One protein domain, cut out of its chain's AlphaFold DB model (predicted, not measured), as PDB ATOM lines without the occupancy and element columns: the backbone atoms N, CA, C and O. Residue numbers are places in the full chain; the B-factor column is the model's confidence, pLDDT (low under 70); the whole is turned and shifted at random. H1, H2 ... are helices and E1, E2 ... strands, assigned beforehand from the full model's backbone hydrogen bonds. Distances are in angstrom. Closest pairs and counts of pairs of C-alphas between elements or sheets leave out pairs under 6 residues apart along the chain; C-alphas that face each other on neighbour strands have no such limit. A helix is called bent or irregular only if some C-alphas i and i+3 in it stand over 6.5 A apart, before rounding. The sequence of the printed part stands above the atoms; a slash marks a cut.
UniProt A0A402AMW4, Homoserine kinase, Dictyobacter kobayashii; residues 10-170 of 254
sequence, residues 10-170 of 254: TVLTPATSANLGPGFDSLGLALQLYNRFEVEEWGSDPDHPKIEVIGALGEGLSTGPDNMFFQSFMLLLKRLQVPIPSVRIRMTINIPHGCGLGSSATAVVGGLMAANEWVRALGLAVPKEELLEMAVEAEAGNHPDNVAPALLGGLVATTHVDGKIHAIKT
ATOM      1  N   THR A  10      -7.957  19.229 -27.955       97.31
ATOM      2  CA  THR A  10      -9.132  19.439 -27.099       97.31
ATOM      3  C   THR A  10      -8.737  19.230 -25.647       97.31
ATOM      4  O   THR A  10      -8.236  18.165 -25.291       97.31
ATOM      5  N   VAL A  11      -9.038  20.206 -24.794       97.69
ATOM      6  CA  VAL A  11      -8.848  20.114 -23.345       97.69
ATOM      7  C   VAL A  11     -10.189  20.275 -22.639       97.69
ATOM      8  O   VAL A  11     -10.973  21.171 -22.954       97.69
ATOM      9  N   LEU A  12     -10.445  19.397 -21.669       98.19
ATOM     10  CA  LEU A  12     -11.531  19.533 -20.702       98.19
ATOM     11  C   LEU A  12     -10.921  19.884 -19.351       98.19
ATOM     12  O   LEU A  12     -10.133  19.100 -18.819       98.19
ATOM     13  N   THR A  13     -11.291  21.029 -18.786       97.75
ATOM     14  CA  THR A  13     -10.839  21.429 -17.450       97.75
ATOM     15  C   THR A  13     -12.008  21.433 -16.470       97.75
ATOM     16  O   THR A  13     -13.051  22.031 -16.759       97.75
ATOM     17  N   PRO A  14     -11.886  20.729 -15.331       97.50
ATOM     18  CA  PRO A  14     -12.958  20.650 -14.355       97.50
ATOM     19  C   PRO A  14     -13.059  21.946 -13.545       97.50
ATOM     20  O   PRO A  14     -12.048  22.569 -13.217       97.50
ATOM     21  N   ALA A  15     -14.281  22.297 -13.156       95.50
ATOM     22  CA  ALA A  15     -14.544  23.216 -12.061       95.50
ATOM     23  C   ALA A  15     -13.904  22.685 -10.786       95.50
ATOM     24  O   ALA A  15     -13.702  21.478 -10.621       95.50
ATOM     25  N   THR A  16     -13.617  23.585  -9.861       94.75
ATOM     26  CA  THR A  16     -12.962  23.227  -8.609       94.75
ATOM     27  C   THR A  16     -13.646  23.881  -7.425       94.75
ATOM     28  O   THR A  16     -14.321  24.894  -7.556       94.75
ATOM     29  N   SER A  17     -13.523  23.256  -6.260       92.69
ATOM     30  CA  SER A  17     -13.934  23.830  -4.985       92.69
ATOM     31  C   SER A  17     -12.729  23.842  -4.061       92.69
ATOM     32  O   SER A  17     -12.202  22.784  -3.712       92.69
ATOM     33  N   ALA A  18     -12.283  25.040  -3.703       91.25
ATOM     34  CA  ALA A  18     -11.189  25.255  -2.770       91.25
ATOM     35  C   ALA A  18     -11.646  25.190  -1.304       91.25
ATOM     36  O   ALA A  18     -12.835  25.284  -0.986       91.25
ATOM     37  N   ASN A  19     -10.668  25.086  -0.407       91.94
ATOM     38  CA  ASN A  19     -10.745  25.114   1.055       91.94
ATOM     39  C   ASN A  19     -11.448  23.912   1.703       91.94
ATOM     40  O   ASN A  19     -10.959  23.382   2.699       91.94
ATOM     41  N   LEU A  20     -12.587  23.473   1.155       92.19
ATOM     42  CA  LEU A  20     -13.390  22.346   1.652       92.19
ATOM     43  C   LEU A  20     -13.697  22.435   3.156       92.19
ATOM     44  O   LEU A  20     -13.649  21.441   3.875       92.19
ATOM     45  N   GLY A  21     -13.996  23.642   3.639       93.44
ATOM     46  CA  GLY A  21     -14.092  23.916   5.070       93.44
ATOM     47  C   GLY A  21     -12.729  24.328   5.625       93.44
ATOM     48  O   GLY A  21     -12.218  25.359   5.209       93.44
ATOM     49  N   PRO A  22     -12.109  23.580   6.546       95.62
ATOM     50  CA  PRO A  22     -10.952  24.051   7.310       95.62
ATOM     51  C   PRO A  22      -9.638  24.161   6.516       95.62
ATOM     52  O   PRO A  22      -8.661  24.693   7.045       95.62
ATOM     53  N   GLY A  23      -9.575  23.626   5.290       94.75
ATOM     54  CA  GLY A  23      -8.363  23.484   4.477       94.75
ATOM     55  C   GLY A  23      -8.001  24.724   3.670       94.75
ATOM     56  O   GLY A  23      -7.650  24.596   2.498       94.75
ATOM     57  N   PHE A  24      -8.116  25.903   4.281       92.12
ATOM     58  CA  PHE A  24      -7.876  27.191   3.631       92.12
ATOM     59  C   PHE A  24      -6.524  27.224   2.885       92.12
ATOM     60  O   PHE A  24      -5.497  26.856   3.462       92.12
ATOM     61  N   ASP A  25      -6.537  27.603   1.602       90.12
ATOM     62  CA  ASP A  25      -5.382  27.655   0.678       90.12
ATOM     63  C   ASP A  25      -4.602  26.334   0.498       90.12
ATOM     64  O   ASP A  25      -3.531  26.304  -0.113       90.12
ATOM     65  N   SER A  26      -5.121  25.224   1.029       93.44
ATOM     66  CA  SER A  26      -4.377  23.963   1.144       93.44
ATOM     67  C   SER A  26      -5.131  22.754   0.607       93.44
ATOM     68  O   SER A  26      -4.512  21.722   0.370       93.44
ATOM     69  N   LEU A  27      -6.451  22.829   0.444       95.88
ATOM     70  CA  LEU A  27      -7.267  21.742  -0.090       95.88
ATOM     71  C   LEU A  27      -8.102  22.219  -1.272       95.88
ATOM     72  O   LEU A  27      -8.692  23.295  -1.234       95.88
ATOM     73  N   GLY A  28      -8.219  21.361  -2.277       95.62
ATOM     74  CA  GLY A  28      -9.037  21.614  -3.450       95.62
ATOM     75  C   GLY A  28      -9.633  20.340  -4.028       95.62
ATOM     76  O   GLY A  28      -8.997  19.289  -4.022       95.62
ATOM     77  N   LEU A  29     -10.856  20.416  -4.541       96.25
ATOM     78  CA  LEU A  29     -11.564  19.288  -5.141       96.25
ATOM     79  C   LEU A  29     -11.980  19.610  -6.571       96.25
ATOM     80  O   LEU A  29     -12.678  20.591  -6.801       96.25
ATOM     81  N   ALA A  30     -11.611  18.752  -7.518       96.38
ATOM     82  CA  ALA A  30     -12.129  18.809  -8.878       96.38
ATOM     83  C   ALA A  30     -13.558  18.260  -8.948       96.38
ATOM     84  O   ALA A  30     -13.875  17.224  -8.358       96.38
ATOM     85  N   LEU A  31     -14.401  18.930  -9.722       95.06
ATOM     86  CA  LEU A  31     -15.824  18.653  -9.865       95.06
ATOM     87  C   LEU A  31     -16.124  18.140 -11.271       95.06
ATOM     88  O   LEU A  31     -15.448  18.484 -12.236       95.06
ATOM     89  N   GLN A  32     -17.175  17.331 -11.406       94.00
ATOM     90  CA  GLN A  32     -17.609  16.788 -12.700       94.00
ATOM     91  C   GLN A  32     -18.443  17.806 -13.502       94.00
ATOM     92  O   GLN A  32     -19.526  17.499 -13.989       94.00
ATOM     93  N   LEU A  33     -17.934  19.029 -13.616       94.38
ATOM     94  CA  LEU A  33     -18.468  20.129 -14.413       94.38
ATOM     95  C   LEU A  33     -17.283  20.716 -15.175       94.38
ATOM     96  O   LEU A  33     -16.286  21.036 -14.540       94.38
ATOM     97  N   TYR A  34     -17.355  20.833 -16.500       97.25
ATOM     98  CA  TYR A  34     -16.171  21.112 -17.318       97.25
ATOM     99  C   TYR A  34     -16.374  22.296 -18.252       97.25
ATOM    100  O   TYR A  34     -17.408  22.395 -18.917       97.25
ATOM    101  N   ASN A  35     -15.334  23.114 -18.382       97.69
ATOM    102  CA  ASN A  35     -15.142  23.932 -19.573       97.69
ATOM    103  C   ASN A  35     -14.434  23.090 -20.642       97.69
ATOM    104  O   ASN A  35     -13.611  22.224 -20.326       97.69
ATOM    105  N   ARG A  36     -14.772  23.324 -21.912       98.25
ATOM    106  CA  ARG A  36     -14.150  22.654 -23.060       98.25
ATOM    107  C   ARG A  36     -13.471  23.680 -23.947       98.25
ATOM    108  O   ARG A  36     -14.115  24.631 -24.378       98.25
ATOM    109  N   PHE A  37     -12.206  23.438 -24.256       98.38
ATOM    110  CA  PHE A  37     -11.412  24.278 -25.139       98.38
ATOM    111  C   PHE A  37     -10.900  23.451 -26.306       98.38
ATOM    112  O   PHE A  37     -10.273  22.412 -26.106       98.38
ATOM    113  N   GLU A  38     -11.181  23.906 -27.517       98.25
ATOM    114  CA  GLU A  38     -10.701  23.299 -28.755       98.25
ATOM    115  C   GLU A  38      -9.803  24.306 -29.453       98.25
ATOM    116  O   GLU A  38     -10.245  25.418 -29.734       98.25
ATOM    117  N   VAL A  39      -8.559  23.920 -29.715       97.62
ATOM    118  CA  VAL A  39      -7.558  24.744 -30.391       97.62
ATOM    119  C   VAL A  39      -7.191  24.057 -31.696       97.62
ATOM    120  O   VAL A  39      -6.794  22.892 -31.683       97.62
ATOM    121  N   GLU A  40      -7.327  24.767 -32.809       95.75
ATOM    122  CA  GLU A  40      -6.936  24.306 -34.144       95.75
ATOM    123  C   GLU A  40      -6.092  25.368 -34.851       95.75
ATOM    124  O   GLU A  40      -6.268  26.565 -34.608       95.75
ATOM    125  N   GLU A  41      -5.184  24.943 -35.731       93.88
ATOM    126  CA  GLU A  41      -4.457  25.869 -36.607       93.88
ATOM    127  C   GLU A  41      -5.433  26.673 -37.475       93.88
ATOM    128  O   GLU A  41      -6.345  26.122 -38.098       93.88
ATOM    129  N   TRP A  42      -5.248  27.991 -37.526       93.12
ATOM    130  CA  TRP A  42      -6.109  28.881 -38.294       93.12
ATOM    131  C   TRP A  42      -5.444  30.220 -38.601       93.12
ATOM    132  O   TRP A  42      -4.920  30.888 -37.714       93.12
ATOM    133  N   GLY A  43      -5.612  30.689 -39.837       89.75
ATOM    134  CA  GLY A  43      -5.156  32.016 -40.243       89.75
ATOM    135  C   GLY A  43      -3.635  32.106 -40.369       89.75
ATOM    136  O   GLY A  43      -2.961  31.105 -40.595       89.75
ATOM    137  N   SER A  44      -3.114  33.331 -40.288       89.94
ATOM    138  CA  SER A  44      -1.690  33.632 -40.506       89.94
ATOM    139  C   SER A  44      -1.108  34.660 -39.531       89.94
ATOM    140  O   SER A  44       0.058  35.017 -39.664       89.94
ATOM    141  N   ASP A  45      -1.918  35.178 -38.604       93.31
ATOM    142  CA  ASP A  45      -1.491  36.134 -37.584       93.31
ATOM    143  C   ASP A  45      -1.478  35.437 -36.211       93.31
ATOM    144  O   ASP A  45      -2.541  35.074 -35.701       93.31
ATOM    145  N   PRO A  46      -0.298  35.141 -35.641       92.75
ATOM    146  CA  PRO A  46      -0.180  34.439 -34.366       92.75
ATOM    147  C   PRO A  46      -0.527  35.304 -33.148       92.75
ATOM    148  O   PRO A  46      -0.762  34.746 -32.079       92.75
ATOM    149  N   ASP A  47      -0.591  36.630 -33.290       92.62
ATOM    150  CA  ASP A  47      -0.915  37.542 -32.190       92.62
ATOM    151  C   ASP A  47      -2.429  37.794 -32.070       92.62
ATOM    152  O   ASP A  47      -2.897  38.231 -31.019       92.62
ATOM    153  N   HIS A  48      -3.208  37.472 -33.112       94.25
ATOM    154  CA  HIS A  48      -4.654  37.701 -33.176       94.25
ATOM    155  C   HIS A  48      -5.433  36.387 -33.373       94.25
ATOM    156  O   HIS A  48      -5.777  36.025 -34.504       94.25
ATOM    157  N   PRO A  49      -5.751  35.658 -32.285       96.38
ATOM    158  CA  PRO A  49      -6.485  34.403 -32.377       96.38
ATOM    159  C   PRO A  49      -7.932  34.643 -32.816       96.38
ATOM    160  O   PRO A  49      -8.547  35.663 -32.497       96.38
ATOM    161  N   LYS A  50      -8.536  33.651 -33.475       97.38
ATOM    162  CA  LYS A  50      -9.989  33.634 -33.686       97.38
ATOM    163  C   LYS A  50     -10.664  32.909 -32.524       97.38
ATOM    164  O   LYS A  50     -10.657  31.682 -32.496       97.38
ATOM    165  N   ILE A  51     -11.272  33.637 -31.589       98.00
ATOM    166  CA  ILE A  51     -11.921  33.042 -30.409       98.00
ATOM    167  C   ILE A  51     -13.446  33.040 -30.566       98.00
ATOM    168  O   ILE A  51     -14.066  34.072 -30.811       98.00
ATOM    169  N   GLU A  52     -14.056  31.869 -30.395       97.75
ATOM    170  CA  GLU A  52     -15.503  31.658 -30.396       97.75
ATOM    171  C   GLU A  52     -15.944  31.123 -29.036       97.75
ATOM    172  O   GLU A  52     -15.541  30.031 -28.630       97.75
ATOM    173  N   VAL A  53     -16.799  31.873 -28.343       97.31
ATOM    174  CA  VAL A  53     -17.347  31.472 -27.043       97.31
ATOM    175  C   VAL A  53     -18.756  30.912 -27.226       97.31
ATOM    176  O   VAL A  53     -19.595  31.508 -27.898       97.31
ATOM    177  N   ILE A  54     -19.004  29.742 -26.645       95.88
ATOM    178  CA  ILE A  54     -20.249  28.983 -26.748       95.88
ATOM    179  C   ILE A  54     -20.868  28.873 -25.353       95.88
ATOM    180  O   ILE A  54     -20.235  28.367 -24.423       95.88
ATOM    181  N   GLY A  55     -22.134  29.283 -25.245       89.81
ATOM    182  CA  GLY A  55     -22.926  29.232 -24.014       89.81
ATOM    183  C   GLY A  55     -23.010  30.580 -23.295       89.81
ATOM    184  O   GLY A  55     -22.065  31.364 -23.300       89.81
ATOM    185  N   ALA A  56     -24.151  30.840 -22.651       87.94
ATOM    186  CA  ALA A  56     -24.430  32.112 -21.974       87.94
ATOM    187  C   ALA A  56     -23.473  32.404 -20.804       87.94
ATOM    188  O   ALA A  56     -23.205  33.558 -20.496       87.94
ATOM    189  N   LEU A  57     -22.911  31.368 -20.172       88.88
ATOM    190  CA  LEU A  57     -21.959  31.543 -19.070       88.88
ATOM    191  C   LEU A  57     -20.604  32.105 -19.517       88.88
ATOM    192  O   LEU A  57     -19.849  32.550 -18.664       88.88
ATOM    193  N   GLY A  58     -20.296  32.089 -20.817       87.38
ATOM    194  CA  GLY A  58     -19.103  32.727 -21.372       87.38
ATOM    195  C   GLY A  58     -19.356  34.122 -21.951       87.38
ATOM    196  O   GLY A  58     -18.447  34.711 -22.535       87.38
ATOM    197  N   GLU A  59     -20.577  34.654 -21.843       87.31
ATOM    198  CA  GLU A  59     -20.896  35.992 -22.341       87.31
ATOM    199  C   GLU A  59     -20.033  37.053 -21.637       87.31
ATOM    200  O   GLU A  59     -19.849  37.029 -20.421       87.31
ATOM    201  N   GLY A  60     -19.463  37.975 -22.417       87.62
ATOM    202  CA  GLY A  60     -18.572  39.019 -21.906       87.62
ATOM    203  C   GLY A  60     -17.112  38.596 -21.707       87.62
ATOM    204  O   GLY A  60     -16.290  39.447 -21.368       87.62
ATOM    205  N   LEU A  61     -16.752  37.330 -21.953       92.31
ATOM    206  CA  LEU A  61     -15.344  36.940 -22.030       92.31
ATOM    207  C   LEU A  61     -14.650  37.632 -23.203       92.31
ATOM    208  O   LEU A  61     -15.205  37.724 -24.299       92.31
ATOM    209  N   SER A  62     -13.408  38.066 -22.980       94.94
ATOM    210  CA  SER A  62     -12.589  38.601 -24.063       94.94
ATOM    211  C   SER A  62     -12.406  37.552 -25.160       94.94
ATOM    212  O   SER A  62     -12.131  36.384 -24.884       94.94
ATOM    213  N   THR A  63     -12.545  37.977 -26.411       96.50
ATOM    214  CA  THR A  63     -12.279  37.170 -27.608       96.50
ATOM    215  C   THR A  63     -11.028  37.638 -28.353       96.50
ATOM    216  O   THR A  63     -10.770  37.186 -29.466       96.50
ATOM    217  N   GLY A  64     -10.258  38.544 -27.743       95.56
ATOM    218  CA  GLY A  64      -9.025  39.094 -28.287       95.56
ATOM    219  C   GLY A  64      -7.760  38.448 -27.712       95.56
ATOM    220  O   GLY A  64      -7.823  37.442 -26.998       95.56
ATOM    221  N   PRO A  65      -6.589  39.044 -28.001       96.31
ATOM    222  CA  PRO A  65      -5.302  38.567 -27.500       96.31
ATOM    223  C   PRO A  65      -5.204  38.570 -25.969       96.31
ATOM    224  O   PRO A  65      -4.421  37.817 -25.405       96.31
ATOM    225  N   ASP A  66      -5.996  39.386 -25.275       95.88
ATOM    226  CA  ASP A  66      -6.077  39.483 -23.812       95.88
ATOM    227  C   ASP A  66      -6.893  38.352 -23.155       95.88
ATOM    228  O   ASP A  66      -6.950  38.267 -21.927       95.88
ATOM    229  N   ASN A  67      -7.495  37.446 -23.935       97.12
ATOM    230  CA  ASN A  67      -8.180  36.275 -23.398       97.12
ATOM    231  C   ASN A  67      -7.230  35.410 -22.543       97.12
ATOM    232  O   ASN A  67      -6.176  34.971 -22.998       97.12
ATOM    233  N   MET A  68      -7.640  35.105 -21.309       95.75
ATOM    234  CA  MET A  68      -6.818  34.395 -20.318       95.75
ATOM    235  C   MET A  68      -6.376  32.991 -20.758       95.75
ATOM    236  O   MET A  68      -5.237  32.599 -20.497       95.75
ATOM    237  N   PHE A  69      -7.244  32.236 -21.440       97.56
ATOM    238  CA  PHE A  69      -6.870  30.929 -21.987       97.56
ATOM    239  C   PHE A  69      -5.775  31.095 -23.044       97.56
ATOM    240  O   PHE A  69      -4.768  30.390 -23.004       97.56
ATOM    241  N   PHE A  70      -5.933  32.059 -23.955       98.06
ATOM    242  CA  PHE A  70      -4.948  32.315 -25.003       98.06
ATOM    243  C   PHE A  70      -3.616  32.838 -24.448       98.06
ATOM    244  O   PHE A  70      -2.558  32.350 -24.839       98.06
ATOM    245  N   GLN A  71      -3.643  33.754 -23.478       97.69
ATOM    246  CA  GLN A  71      -2.440  34.211 -22.771       97.69
ATOM    247  C   GLN A  71      -1.691  33.046 -22.114       97.69
ATOM    248  O   GLN A  71      -0.473  32.944 -22.247       97.69
ATOM    249  N   SER A  72      -2.419  32.124 -21.483       97.94
ATOM    250  CA  SER A  72      -1.838  30.940 -20.838       97.94
ATOM    251  C   SER A  72      -1.300  29.924 -21.851       97.94
ATOM    252  O   SER A  72      -0.260  29.312 -21.626       97.94
ATOM    253  N   PHE A  73      -1.958  29.780 -23.003       98.12
ATOM    254  CA  PHE A  73      -1.450  28.995 -24.129       98.12
ATOM    255  C   PHE A  73      -0.124  29.569 -24.653       98.12
ATOM    256  O   PHE A  73       0.872  28.854 -24.761       98.12
ATOM    257  N   MET A  74      -0.070  30.880 -24.895       97.94
ATOM    258  CA  MET A  74       1.154  31.562 -25.323       97.94
ATOM    259  C   MET A  74       2.265  31.507 -24.275       97.94
ATOM    260  O   MET A  74       3.436  31.456 -24.648       97.94
ATOM    261  N   LEU A  75       1.924  31.538 -22.982       97.75
ATOM    262  CA  LEU A  75       2.887  31.551 -21.882       97.75
ATOM    263  C   LEU A  75       3.865  30.375 -21.979       97.75
ATOM    264  O   LEU A  75       5.079  30.589 -21.974       97.75
ATOM    265  N   LEU A  76       3.353  29.151 -22.146       98.00
ATOM    266  CA  LEU A  76       4.202  27.966 -22.279       98.00
ATOM    267  C   LEU A  76       5.018  27.984 -23.579       98.00
ATOM    268  O   LEU A  76       6.209  27.682 -23.558       98.00
ATOM    269  N   LEU A  77       4.418  28.374 -24.706       97.06
ATOM    270  CA  LEU A  77       5.136  28.431 -25.986       97.06
ATOM    271  C   LEU A  77       6.303  29.424 -25.938       97.06
ATOM    272  O   LEU A  77       7.415  29.093 -26.350       97.06
ATOM    273  N   LYS A  78       6.084  30.604 -25.345       97.19
ATOM    274  CA  LYS A  78       7.128  31.610 -25.104       97.19
ATOM    275  C   LYS A  78       8.214  31.073 -24.172       97.19
ATOM    276  O   LYS A  78       9.397  31.251 -24.459       97.19
ATOM    277  N   ARG A  79       7.834  30.379 -23.094       97.06
ATOM    278  CA  ARG A  79       8.769  29.756 -22.140       97.06
ATOM    279  C   ARG A  79       9.686  28.727 -22.803       97.06
ATOM    280  O   ARG A  79      10.867  28.665 -22.455       97.06
ATOM    281  N   LEU A  80       9.147  27.960 -23.749       96.88
ATOM    282  CA  LEU A  80       9.865  26.956 -24.539       96.88
ATOM    283  C   LEU A  80      10.547  27.529 -25.790       96.88
ATOM    284  O   LEU A  80      11.226  26.789 -26.495       96.88
ATOM    285  N   GLN A  81      10.385  28.829 -26.064       96.44
ATOM    286  CA  GLN A  81      10.907  29.511 -27.256       96.44
ATOM    287  C   GLN A  81      10.430  28.872 -28.574       96.44
ATOM    288  O   GLN A  81      11.144  28.863 -29.578       96.44
ATOM    289  N   VAL A  82       9.207  28.340 -28.574       94.12
ATOM    290  CA  VAL A  82       8.550  27.762 -29.752       94.12
ATOM    291  C   VAL A  82       7.695  28.844 -30.426       94.12
ATOM    292  O   VAL A  82       7.054  29.628 -29.720       94.12
ATOM    293  N   PRO A  83       7.652  28.909 -31.772       92.44
ATOM    294  CA  PRO A  83       6.766  29.829 -32.476       92.44
ATOM    295  C   PRO A  83       5.309  29.658 -32.043       92.44
ATOM    296  O   PRO A  83       4.800  28.539 -31.970       92.44
ATOM    297  N   ILE A  84       4.637  30.776 -31.780       93.56
ATOM    298  CA  ILE A  84       3.208  30.779 -31.472       93.56
ATOM    299  C   ILE A  84       2.459  30.514 -32.784       93.56
ATOM    300  O   ILE A  84       2.680  31.243 -33.753       93.56
ATOM    301  N   PRO A  85       1.614  29.474 -32.864       93.38
ATOM    302  CA  PRO A  85       0.808  29.216 -34.046       93.38
ATOM    303  C   PRO A  85      -0.356  30.208 -34.128       93.38
ATOM    304  O   PRO A  85      -0.931  30.603 -33.113       93.38
ATOM    305  N   SER A  86      -0.759  30.556 -35.347       94.62
ATOM    306  CA  SER A  86      -2.054  31.195 -35.581       94.62
ATOM    307  C   SER A  86      -3.155  30.166 -35.343       94.62
ATOM    308  O   SER A  86      -3.133  29.083 -35.933       94.62
ATOM    309  N   VAL A  87      -4.089  30.474 -34.442       96.75
ATOM    310  CA  VAL A  87      -5.076  29.502 -33.961       96.75
ATOM    311  C   VAL A  87      -6.491  30.049 -33.946       96.75
ATOM    312  O   VAL A  87      -6.747  31.241 -33.749       96.75
ATOM    313  N   ARG A  88      -7.436  29.126 -34.095       97.50
ATOM    314  CA  ARG A  88      -8.830  29.318 -33.731       97.50
ATOM    315  C   ARG A  88      -9.097  28.542 -32.455       97.50
ATOM    316  O   ARG A  88      -8.666  27.402 -32.308       97.50
ATOM    317  N   ILE A  89      -9.825  29.173 -31.545       98.25
ATOM    318  CA  ILE A  89     -10.148  28.630 -30.233       98.25
ATOM    319  C   ILE A  89     -11.664  28.618 -30.088       98.25
ATOM    320  O   ILE A  89     -12.302  29.669 -30.133       98.25
ATOM    321  N   ARG A  90     -12.254  27.437 -29.895       98.31
ATOM    322  CA  ARG A  90     -13.662  27.303 -29.498       98.31
ATOM    323  C   ARG A  90     -13.726  26.996 -28.010       98.31
ATOM    324  O   ARG A  90     -13.166  26.002 -27.550       98.31
ATOM    325  N   MET A  91     -14.406  27.852 -27.258       98.19
ATOM    326  CA  MET A  91     -14.530  27.772 -25.805       98.19
ATOM    327  C   MET A  91     -15.989  27.479 -25.453       98.19
ATOM    328  O   MET A  91     -16.843  28.343 -25.604       98.19
ATOM    329  N   THR A  92     -16.298  26.271 -24.988       98.00
ATOM    330  CA  THR A  92     -17.613  25.967 -24.399       98.00
ATOM    331  C   THR A  92     -17.530  26.176 -22.896       98.00
ATOM    332  O   THR A  92     -16.846  25.414 -22.204       98.00
ATOM    333  N   ILE A  93     -18.209  27.211 -22.404       96.25
ATOM    334  CA  ILE A  93     -18.138  27.632 -21.004       96.25
ATOM    335  C   ILE A  93     -19.385  27.155 -20.263       96.25
ATOM    336  O   ILE A  93     -20.495  27.603 -20.542       96.25
ATOM    337  N   ASN A  94     -19.187  26.249 -19.306       94.06
ATOM    338  CA  ASN A  94     -20.244  25.691 -18.456       94.06
ATOM    339  C   ASN A  94     -20.046  26.021 -16.970       94.06
ATOM    340  O   ASN A  94     -20.901  25.689 -16.150       94.06
ATOM    341  N   ILE A  95     -18.914  26.625 -16.606       91.62
ATOM    342  CA  ILE A  95     -18.566  26.959 -15.225       91.62
ATOM    343  C   ILE A  95     -18.863  28.445 -15.002       91.62
ATOM    344  O   ILE A  95     -18.237  29.275 -15.659       91.62
ATOM    345  N   PRO A  96     -19.785  28.807 -14.092       85.12
ATOM    346  CA  PRO A  96     -20.090  30.203 -13.804       85.12
ATOM    347  C   PRO A  96     -18.881  30.992 -13.278       85.12
ATOM    348  O   PRO A  96     -18.187  30.562 -12.346       85.12
ATOM    349  N   HIS A  97     -18.670  32.185 -13.832       83.69
ATOM    350  CA  HIS A  97     -17.658  33.126 -13.355       83.69
ATOM    351  C   HIS A  97     -18.034  33.715 -11.993       83.69
ATOM    352  O   HIS A  97     -19.200  33.965 -11.704       83.69
ATOM    353  N   GLY A  98     -17.030  33.950 -11.144       78.06
ATOM    354  CA  GLY A  98     -17.241  34.598  -9.848       78.06
ATOM    355  C   GLY A  98     -18.072  33.782  -8.850       78.06
ATOM    356  O   GLY A  98     -18.474  34.323  -7.834       78.06
ATOM    357  N   CYS A  99     -18.334  32.494  -9.081       79.31
ATOM    358  CA  CYS A  99     -19.115  31.668  -8.147       79.31
ATOM    359  C   CYS A  99     -18.252  30.782  -7.231       79.31
ATOM    360  O   CYS A  99     -18.770  29.858  -6.609       79.31
ATOM    361  N   GLY A 100     -16.941  31.035  -7.148       81.38
ATOM    362  CA  GLY A 100     -16.015  30.228  -6.341       81.38
ATOM    363  C   GLY A 100     -15.802  28.803  -6.873       81.38
ATOM    364  O   GLY A 100     -15.456  27.912  -6.105       81.38
ATOM    365  N   LEU A 101     -16.019  28.599  -8.180       88.94
ATOM    366  CA  LEU A 101     -15.872  27.311  -8.873       88.94
ATOM    367  C   LEU A 101     -14.569  27.184  -9.687       88.94
ATOM    368  O   LEU A 101     -14.482  26.381 -10.618       88.94
ATOM    369  N   GLY A 102     -13.578  28.027  -9.385       89.56
ATOM    370  CA  GLY A 102     -12.274  28.019 -10.054       89.56
ATOM    371  C   GLY A 102     -12.324  28.330 -11.552       89.56
ATOM    372  O   GLY A 102     -11.499  27.824 -12.305       89.56
ATOM    373  N   SER A 103     -13.288  29.137 -12.015       89.88
ATOM    374  CA  SER A 103     -13.457  29.407 -13.451       89.88
ATOM    375  C   SER A 103     -12.215  30.022 -14.109       89.88
ATOM    376  O   SER A 103     -11.926  29.679 -15.253       89.88
ATOM    377  N   SER A 104     -11.486  30.902 -13.420       91.25
ATOM    378  CA  SER A 104     -10.231  31.491 -13.909       91.25
ATOM    379  C   SER A 104      -9.135  30.426 -14.026       91.25
ATOM    380  O   SER A 104      -8.620  30.186 -15.120       91.25
ATOM    381  N   ALA A 105      -8.936  29.643 -12.960       94.44
ATOM    382  CA  ALA A 105      -8.024  28.503 -12.946       94.44
ATOM    383  C   ALA A 105      -8.300  27.512 -14.093       94.44
ATOM    384  O   ALA A 105      -7.362  26.984 -14.688       94.44
ATOM    385  N   THR A 106      -9.569  27.291 -14.469       95.81
ATOM    386  CA  THR A 106      -9.909  26.415 -15.606       95.81
ATOM    387  C   THR A 106      -9.392  26.934 -16.948       95.81
ATOM    388  O   THR A 106      -9.019  26.121 -17.795       95.81
ATOM    389  N   ALA A 107      -9.358  28.256 -17.148       96.25
ATOM    390  CA  ALA A 107      -8.850  28.884 -18.364       96.25
ATOM    391  C   ALA A 107      -7.318  28.837 -18.401       96.25
ATOM    392  O   ALA A 107      -6.751  28.456 -19.424       96.25
ATOM    393  N   VAL A 108      -6.664  29.139 -17.272       97.56
ATOM    394  CA  VAL A 108      -5.200  29.093 -17.147       97.56
ATOM    395  C   VAL A 108      -4.664  27.681 -17.367       97.56
ATOM    396  O   VAL A 108      -3.852  27.445 -18.265       97.56
ATOM    397  N   VAL A 109      -5.183  26.712 -16.607       98.19
ATOM    398  CA  VAL A 109      -4.824  25.293 -16.752       98.19
ATOM    399  C   VAL A 109      -5.176  24.791 -18.149       98.19
ATOM    400  O   VAL A 109      -4.402  24.040 -18.738       98.19
ATOM    401  N   GLY A 110      -6.311  25.223 -18.703       98.19
ATOM    402  CA  GLY A 110      -6.740  24.851 -20.047       98.19
ATOM    403  C   GLY A 110      -5.735  25.281 -21.110       98.19
ATOM    404  O   GLY A 110      -5.345  24.456 -21.934       98.19
ATOM    405  N   GLY A 111      -5.290  26.539 -21.066       98.31
ATOM    406  CA  GLY A 111      -4.333  27.089 -22.025       98.31
ATOM    407  C   GLY A 111      -2.970  26.410 -21.930       98.31
ATOM    408  O   GLY A 111      -2.432  25.967 -22.942       98.31
ATOM    409  N   LEU A 112      -2.450  26.241 -20.711       98.50
ATOM    410  CA  LEU A 112      -1.169  25.568 -20.472       98.50
ATOM    411  C   LEU A 112      -1.196  24.097 -20.895       98.50
ATOM    412  O   LEU A 112      -0.268  23.627 -21.550       98.50
ATOM    413  N   MET A 113      -2.269  23.371 -20.577       98.38
ATOM    414  CA  MET A 113      -2.440  21.987 -21.024       98.38
ATOM    415  C   MET A 113      -2.574  21.902 -22.544       98.38
ATOM    416  O   MET A 113      -1.961  21.028 -23.151       98.38
ATOM    417  N   ALA A 114      -3.320  22.816 -23.170       97.88
ATOM    418  CA  ALA A 114      -3.465  22.843 -24.621       97.88
ATOM    419  C   ALA A 114      -2.117  23.086 -25.311       97.88
ATOM    420  O   ALA A 114      -1.778  22.376 -26.254       97.88
ATOM    421  N   ALA A 115      -1.317  24.028 -24.802       97.81
ATOM    422  CA  ALA A 115       0.030  24.283 -25.297       97.81
ATOM    423  C   ALA A 115       0.963  23.088 -25.062       97.81
ATOM    424  O   ALA A 115       1.746  22.744 -25.944       97.81
ATOM    425  N   ASN A 116       0.857  22.411 -23.913       97.75
ATOM    426  CA  ASN A 116       1.704  21.262 -23.604       97.75
ATOM    427  C   ASN A 116       1.423  20.078 -24.536       97.75
ATOM    428  O   ASN A 116       2.346  19.412 -24.998       97.75
ATOM    429  N   GLU A 117       0.149  19.832 -24.846       96.00
ATOM    430  CA  GLU A 117      -0.241  18.839 -25.850       96.00
ATOM    431  C   GLU A 117       0.163  19.269 -27.265       96.00
ATOM    432  O   GLU A 117       0.604  18.430 -28.050       96.00
ATOM    433  N   TRP A 118       0.104  20.566 -27.579       94.38
ATOM    434  CA  TRP A 118       0.552  21.103 -28.866       94.38
ATOM    435  C   TRP A 118       2.027  20.790 -29.136       94.38
ATOM    436  O   TRP A 118       2.389  20.260 -30.187       94.38
ATOM    437  N   VAL A 119       2.894  21.064 -28.161       94.50
ATOM    438  CA  VAL A 119       4.342  20.833 -28.285       94.50
ATOM    439  C   VAL A 119       4.745  19.383 -28.006       94.50
ATOM    440  O   VAL A 119       5.894  19.003 -28.251       94.50
ATOM    441  N   ARG A 120       3.818  18.530 -27.545       93.75
ATOM    442  CA  ARG A 120       4.071  17.096 -27.336       93.75
ATOM    443  C   ARG A 120       4.481  16.401 -28.627       93.75
ATOM    444  O   ARG A 120       5.391  15.577 -28.596       93.75
ATOM    445  N   ALA A 121       3.870  16.768 -29.754       85.69
ATOM    446  CA  ALA A 121       4.235  16.245 -31.071       85.69
ATOM    447  C   ALA A 121       5.684  16.589 -31.475       85.69
ATOM    448  O   ALA A 121       6.284  15.877 -32.275       85.69
ATOM    449  N   LEU A 122       6.256  17.643 -30.886       88.25
ATOM    450  CA  LEU A 122       7.639  18.079 -31.095       88.25
ATOM    451  C   LEU A 122       8.621  17.450 -30.089       88.25
ATOM    452  O   LEU A 122       9.813  17.736 -30.141       88.25
ATOM    453  N   GLY A 123       8.138  16.622 -29.154       93.44
ATOM    454  CA  GLY A 123       8.954  16.063 -28.075       93.44
ATOM    455  C   GLY A 123       9.335  17.075 -26.988       93.44
ATOM    456  O   GLY A 123      10.279  16.830 -26.245       93.44
ATOM    457  N   LEU A 124       8.612  18.199 -26.889       96.00
ATOM    458  CA  LEU A 124       8.914  19.315 -25.981       96.00
ATOM    459  C   LEU A 124       7.912  19.453 -24.822       96.00
ATOM    460  O   LEU A 124       7.864  20.491 -24.167       96.00
ATOM    461  N   ALA A 125       7.079  18.436 -24.578       96.75
ATOM    462  CA  ALA A 125       6.116  18.481 -23.481       96.75
ATOM    463  C   ALA A 125       6.818  18.502 -22.112       96.75
ATOM    464  O   ALA A 125       7.733  17.717 -21.858       96.75
ATOM    465  N   VAL A 126       6.328  19.354 -21.218       97.44
ATOM    466  CA  VAL A 126       6.828  19.540 -19.854       97.44
ATOM    467  C   VAL A 126       6.020  18.722 -18.834       97.44
ATOM    468  O   VAL A 126       4.851  18.380 -19.086       97.44
ATOM    469  N   PRO A 127       6.626  18.375 -17.681       96.88
ATOM    470  CA  PRO A 127       5.940  17.685 -16.592       96.88
ATOM    471  C   PRO A 127       4.850  18.556 -15.948       96.88
ATOM    472  O   PRO A 127       4.867  19.785 -16.025       96.88
ATOM    473  N   LYS A 128       3.879  17.914 -15.284       95.56
ATOM    474  CA  LYS A 128       2.738  18.619 -14.672       95.56
ATOM    475  C   LYS A 128       3.155  19.521 -13.515       95.56
ATOM    476  O   LYS A 128       2.470  20.494 -13.244       95.56
ATOM    477  N   GLU A 129       4.246  19.195 -12.845       94.69
ATOM    478  CA  GLU A 129       4.820  19.979 -11.759       94.69
ATOM    479  C   GLU A 129       5.243  21.368 -12.258       94.69
ATOM    480  O   GLU A 129       4.900  22.366 -11.635       94.69
ATOM    481  N   GLU A 130       5.873  21.448 -13.434       96.00
ATOM    482  CA  GLU A 130       6.235  22.726 -14.063       96.00
ATOM    483  C   GLU A 130       4.986  23.490 -14.526       96.00
ATOM    484  O   GLU A 130       4.866  24.694 -14.297       96.00
ATOM    485  N   LEU A 131       4.006  22.788 -15.113       97.56
ATOM    486  CA  LEU A 131       2.717  23.397 -15.468       97.56
ATOM    487  C   LEU A 131       1.982  23.962 -14.250       97.56
ATOM    488  O   LEU A 131       1.319  24.986 -14.376       97.56
ATOM    489  N   LEU A 132       2.067  23.297 -13.096       96.88
ATOM    490  CA  LEU A 132       1.428  23.739 -11.861       96.88
ATOM    491  C   LEU A 132       2.031  25.055 -11.371       96.88
ATOM    492  O   LEU A 132       1.274  25.965 -11.047       96.88
ATOM    493  N   GLU A 133       3.361  25.165 -11.343       95.00
ATOM    494  CA  GLU A 133       4.054  26.396 -10.945       95.00
ATOM    495  C   GLU A 133       3.661  27.564 -11.860       95.00
ATOM    496  O   GLU A 133       3.153  28.576 -11.377       95.00
ATOM    497  N   MET A 134       3.743  27.376 -13.183       96.25
ATOM    498  CA  MET A 134       3.328  28.403 -14.151       96.25
ATOM    499  C   MET A 134       1.847  28.777 -14.027       96.25
ATOM    500  O   MET A 134       1.487  29.946 -14.149       96.25
ATOM    501  N   ALA A 135       0.970  27.796 -13.801       96.56
ATOM    502  CA  ALA A 135      -0.462  28.042 -13.684       96.56
ATOM    503  C   ALA A 135      -0.810  28.830 -12.416       96.56
ATOM    504  O   ALA A 135      -1.715  29.659 -12.441       96.56
ATOM    505  N   VAL A 136      -0.101  28.583 -11.311       94.44
ATOM    506  CA  VAL A 136      -0.297  29.335 -10.069       94.44
ATOM    507  C   VAL A 136       0.206  30.766 -10.216       94.44
ATOM    508  O   VAL A 136      -0.517  31.671  -9.818       94.44
ATOM    509  N   GLU A 137       1.365  30.985 -10.839       92.94
ATOM    510  CA  GLU A 137       1.895  32.332 -11.113       92.94
ATOM    511  C   GLU A 137       1.003  33.158 -12.054       92.94
ATOM    512  O   GLU A 137       0.933  34.382 -11.939       92.94
ATOM    513  N   ALA A 138       0.326  32.499 -12.998       92.31
ATOM    514  CA  ALA A 138      -0.576  33.152 -13.945       92.31
ATOM    515  C   ALA A 138      -1.968  33.464 -13.358       92.31
ATOM    516  O   ALA A 138      -2.675  34.324 -13.887       92.31
ATOM    517  N   GLU A 139      -2.385  32.781 -12.287       87.88
ATOM    518  CA  GLU A 139      -3.669  33.025 -11.623       87.88
ATOM    519  C   GLU A 139      -3.616  34.265 -10.723       87.88
ATOM    520  O   GLU A 139      -2.710  34.446  -9.909       87.88
ATOM    521  N   ALA A 140      -4.662  35.092 -10.791       70.62
ATOM    522  CA  ALA A 140      -4.809  36.277  -9.950       70.62
ATOM    523  C   ALA A 140      -5.041  35.883  -8.476       70.62
ATOM    524  O   ALA A 140      -6.169  35.764  -7.999       70.62
ATOM    525  N   GLY A 141      -3.948  35.658  -7.751       69.88
ATOM    526  CA  GLY A 141      -3.948  35.260  -6.347       69.88
ATOM    527  C   GLY A 141      -2.769  34.370  -5.966       69.88
ATOM    528  O   GLY A 141      -2.401  34.352  -4.801       69.88
ATOM    529  N   ASN A 142      -2.126  33.684  -6.915       79.06
ATOM    530  CA  ASN A 142      -1.036  32.745  -6.624       79.06
ATOM    531  C   ASN A 142      -1.437  31.640  -5.626       79.06
ATOM    532  O   ASN A 142      -0.650  31.249  -4.761       79.06
ATOM    533  N   HIS A 143      -2.670  31.128  -5.737       80.88
ATOM    534  CA  HIS A 143      -3.184  30.080  -4.851       80.88
ATOM    535  C   HIS A 143      -3.354  28.742  -5.589       80.88
ATOM    536  O   HIS A 143      -4.052  28.671  -6.605       80.88
ATOM    537  N   PRO A 144      -2.739  27.656  -5.087       91.12
ATOM    538  CA  PRO A 144      -2.744  26.358  -5.758       91.12
ATOM    539  C   PRO A 144      -4.043  25.563  -5.559       91.12
ATOM    540  O   PRO A 144      -4.265  24.575  -6.252       91.12
ATOM    541  N   ASP A 145      -4.910  25.971  -4.637       90.75
ATOM    542  CA  ASP A 145      -6.102  25.232  -4.203       90.75
ATOM    543  C   ASP A 145      -7.182  25.048  -5.286       90.75
ATOM    544  O   ASP A 145      -7.895  24.051  -5.271       90.75
ATOM    545  N   ASN A 146      -7.286  25.950  -6.265       93.44
ATOM    546  CA  ASN A 146      -8.131  25.767  -7.452       93.44
ATOM    547  C   ASN A 146      -7.331  25.228  -8.644       93.44
ATOM    548  O   ASN A 146      -7.822  24.403  -9.414       93.44
ATOM    549  N   VAL A 147      -6.081  25.666  -8.796       96.31
ATOM    550  CA  VAL A 147      -5.223  25.302  -9.933       96.31
ATOM    551  C   VAL A 147      -4.849  23.819  -9.902       96.31
ATOM    552  O   VAL A 147      -4.996  23.108 -10.898       96.31
ATOM    553  N   ALA A 148      -4.405  23.318  -8.751       97.25
ATOM    554  CA  ALA A 148      -3.941  21.948  -8.603       97.25
ATOM    555  C   ALA A 148      -5.044  20.907  -8.865       97.25
ATOM    556  O   ALA A 148      -4.797  19.994  -9.658       97.25
ATOM    557  N   PRO A 149      -6.271  21.003  -8.307       97.00
ATOM    558  CA  PRO A 149      -7.346  20.092  -8.697       97.00
ATOM    559  C   PRO A 149      -7.803  20.280 -10.149       97.00
ATOM    560  O   PRO A 149      -8.173  19.287 -10.771       97.00
ATOM    561  N   ALA A 150      -7.731  21.484 -10.730       97.19
ATOM    562  CA  ALA A 150      -8.040  21.674 -12.152       97.19
ATOM    563  C   ALA A 150      -7.047  20.922 -13.060       97.19
ATOM    564  O   ALA A 150      -7.446  20.348 -14.073       97.19
ATOM    565  N   LEU A 151      -5.770  20.862 -12.671       97.88
ATOM    566  CA  LEU A 151      -4.699  20.195 -13.421       97.88
ATOM    567  C   LEU A 151      -4.602  18.679 -13.159       97.88
ATOM    568  O   LEU A 151      -4.357  17.875 -14.068       97.88
ATOM    569  N   LEU A 152      -4.738  18.269 -11.897       97.19
ATOM    570  CA  LEU A 152      -4.504  16.889 -11.452       97.19
ATOM    571  C   LEU A 152      -5.800  16.071 -11.352       97.19
ATOM    572  O   LEU A 152      -5.768  14.836 -11.460       97.19
ATOM    573  N   GLY A 153      -6.941  16.737 -11.166       95.75
ATOM    574  CA  GLY A 153      -8.227  16.125 -10.846       95.75
ATOM    575  C   GLY A 153      -8.286  15.543  -9.427       95.75
ATOM    576  O   GLY A 153      -7.266  15.314  -8.778       95.75
ATOM    577  N   GLY A 154      -9.488  15.186  -8.975       94.56
ATOM    578  CA  GLY A 154      -9.717  14.595  -7.651       94.56
ATOM    579  C   GLY A 154      -9.549  15.585  -6.496       94.56
ATOM    580  O   GLY A 154      -9.672  16.792  -6.691       94.56
ATOM    581  N   LEU A 155      -9.306  15.054  -5.295       96.56
ATOM    582  CA  LEU A 155      -9.000  15.835  -4.097       96.56
ATOM    583  C   LEU A 155      -7.493  16.061  -4.032       96.56
ATOM    584  O   LEU A 155      -6.732  15.095  -4.016       96.56
ATOM    585  N   VAL A 156      -7.058  17.309  -3.965       97.69
ATOM    586  CA  VAL A 156      -5.646  17.675  -3.944       97.69
ATOM    587  C   VAL A 156      -5.341  18.454  -2.675       97.69
ATOM    588  O   VAL A 156      -6.029  19.422  -2.359       97.69
ATOM    589  N   ALA A 157      -4.312  18.011  -1.958       96.81
ATOM    590  CA  ALA A 157      -3.708  18.766  -0.872       96.81
ATOM    591  C   ALA A 157      -2.460  19.484  -1.385       96.81
ATOM    592  O   ALA A 157      -1.634  18.866  -2.064       96.81
ATOM    593  N   THR A 158      -2.328  20.764  -1.065       95.62
ATOM    594  CA  THR A 158      -1.276  21.644  -1.565       95.62
ATOM    595  C   THR A 158      -0.566  22.364  -0.431       95.62
ATOM    596  O   THR A 158      -1.180  22.745   0.561       95.62
ATOM    597  N   THR A 159       0.736  22.582  -0.579       93.38
ATOM    598  CA  THR A 159       1.517  23.431   0.327       93.38
ATOM    599  C   THR A 159       2.746  23.991  -0.384       93.38
ATOM    600  O   THR A 159       3.149  23.470  -1.424       93.38
ATOM    601  N   HIS A 160       3.342  25.036   0.184       90.56
ATOM    602  CA  HIS A 160       4.606  25.597  -0.281       90.56
ATOM    603  C   HIS A 160       5.731  25.172   0.664       90.56
ATOM    604  O   HIS A 160       5.656  25.424   1.867       90.56
ATOM    605  N   VAL A 161       6.779  24.555   0.121       90.00
ATOM    606  CA  VAL A 161       7.996  24.186   0.861       90.00
ATOM    607  C   VAL A 161       9.194  24.645   0.045       90.00
ATOM    608  O   VAL A 161       9.285  24.334  -1.139       90.00
ATOM    609  N   ASP A 162      10.082  25.431   0.656       89.62
ATOM    610  CA  ASP A 162      11.312  25.939   0.030       89.62
ATOM    611  C   ASP A 162      11.095  26.599  -1.348       89.62
ATOM    612  O   ASP A 162      11.872  26.419  -2.284       89.62
ATOM    613  N   GLY A 163      10.003  27.360  -1.480       85.25
ATOM    614  CA  GLY A 163       9.645  28.062  -2.717       85.25
ATOM    615  C   GLY A 163       9.009  27.187  -3.802       85.25
ATOM    616  O   GLY A 163       8.747  27.697  -4.884       85.25
ATOM    617  N   LYS A 164       8.733  25.907  -3.528       90.12
ATOM    618  CA  LYS A 164       8.076  24.980  -4.461       90.12
ATOM    619  C   LYS A 164       6.687  24.587  -4.000       90.12
ATOM    620  O   LYS A 164       6.436  24.426  -2.802       90.12
ATOM    621  N   ILE A 165       5.801  24.371  -4.965       93.88
ATOM    622  CA  ILE A 165       4.450  23.878  -4.708       93.88
ATOM    623  C   ILE A 165       4.485  22.354  -4.660       93.88
ATOM    624  O   ILE A 165       4.777  21.682  -5.648       93.88
ATOM    625  N   HIS A 166       4.121  21.794  -3.513       94.62
ATOM    626  CA  HIS A 166       3.837  20.373  -3.380       94.62
ATOM    627  C   HIS A 166       2.336  20.152  -3.514       94.62
ATOM    628  O   HIS A 166       1.564  20.739  -2.761       94.62
ATOM    629  N   ALA A 167       1.932  19.282  -4.438       96.62
ATOM    630  CA  ALA A 167       0.542  18.898  -4.643       96.62
ATOM    631  C   ALA A 167       0.397  17.375  -4.610       96.62
ATOM    632  O   ALA A 167       1.003  16.660  -5.407       96.62
ATOM    633  N   ILE A 168      -0.429  16.868  -3.697       95.75
ATOM    634  CA  ILE A 168      -0.704  15.438  -3.559       95.75
ATOM    635  C   ILE A 168      -2.168  15.189  -3.888       95.75
ATOM    636  O   ILE A 168      -3.072  15.602  -3.159       95.75
ATOM    637  N   LYS A 169      -2.394  14.465  -4.985       96.12
ATOM    638  CA  LYS A 169      -3.714  13.965  -5.356       96.12
ATOM    639  C   LYS A 169      -4.074  12.746  -4.515       96.12
ATOM    640  O   LYS A 169      -3.332  11.771  -4.442       96.12
ATOM    641  N   THR A 170      -5.279  12.766  -3.973       91.44
ATOM    642  CA  THR A 170      -5.905  11.662  -3.254       91.44
ATOM    643  C   THR A 170      -7.215  11.269  -3.931       91.44
ATOM    644  O   THR A 170      -7.857  12.053  -4.639       91.44
TER     645      THR A 170
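AT A GLANCE: This is residues 10 to 170 of the 254 residues of the protein "Homoserine kinase" of Dictyobacter kobayashii (UniProt A0A402AMW4). A strongly twisted, branched sheet of six strands is built along one long, bent strand, E2, and curls round the short helix H4. Helix H2 also packs on the sheet, and H1 and H3 pack on H2; the hairpin of E5 and E6 joins E2 near its first residues, while E4, with E3 beside it, joins near its last. The printed part has 161 residues, with four named helices and six named strands; along the chain, strands E1, E2 and E3 are followed by helix H1, strand E4, helices H2, H3 and H4, and then strands E5 and E6; the class is mixed, helices and strands, and of the neighbour pairs E3 and E4 are parallel, while E1 and E2, E2 and E4, E2 and E5, and E5 and E6 are antiparallel. The whole is compact, with a radius of gyration of the C-alphas of 15.1 A and spans of 49 by 36 by 22 A.

IN THESE COORDINATES: E2, residues 27 to 41, measures 36.9 A and bends by 76 degrees at residue 32. E1, residues 10 to 18, measures 25.1 A from C-alpha 10 at (-9.132, 19.439, -27.099). The other strands are E3, residues 50 to 54, E4, residues 87 to 92, E5, residues 155 to 161, and E6, residues 164 to 170, ending with C-alpha 170 at (-5.905, 11.662, -3.254). H2, residues 103 to 120, measures 25.5 A; H1 is residues 68 to 79, 16.4 A, H3 residues 128 to 138, 14.9 A, and H4 residues 144 to 152, 11.2 A.

HOW THE PARTS SIT: On one side of E2 lies antiparallel E1, N 13 to O 35 being 3.0 A. On the other side lie E4, N 38 to O 90 2.9 A, and E5, N 28 to O 156 2.9 A, both antiparallel to E2. E3 is parallel to E4, with N 52 to O 89 2.8 A; E5 and E6 form a hairpin, with N 159 to O 166 3.0 A. H2, the hub, is on the sheet at a height of 7.3 A. It touches H1 at a steep tilt of 38 degrees, the same way, closest at the C-alphas of Phe 73 and Gly 111, 4.0 A. With residues 105 to 113 alone it touches H3, closest at the C-alphas of Val 108 and Ala 135, 6.0 A. H1 and H3 only graze the sheet. Every O i to N i+4 pair is within hydrogen-bond range in H2 and H3, against 6 of 8 in H1 and 4 of 5 in H4.

THE WHOLE: The C-alphas farthest apart, those of Pro 22 and Ser 44, are 49.6 A apart. The printed part has no cut; the link from E3 to H1, residues 55 to 67, is long. Mean pLDDT of the printed part is 93.9, with residue 141 under 70.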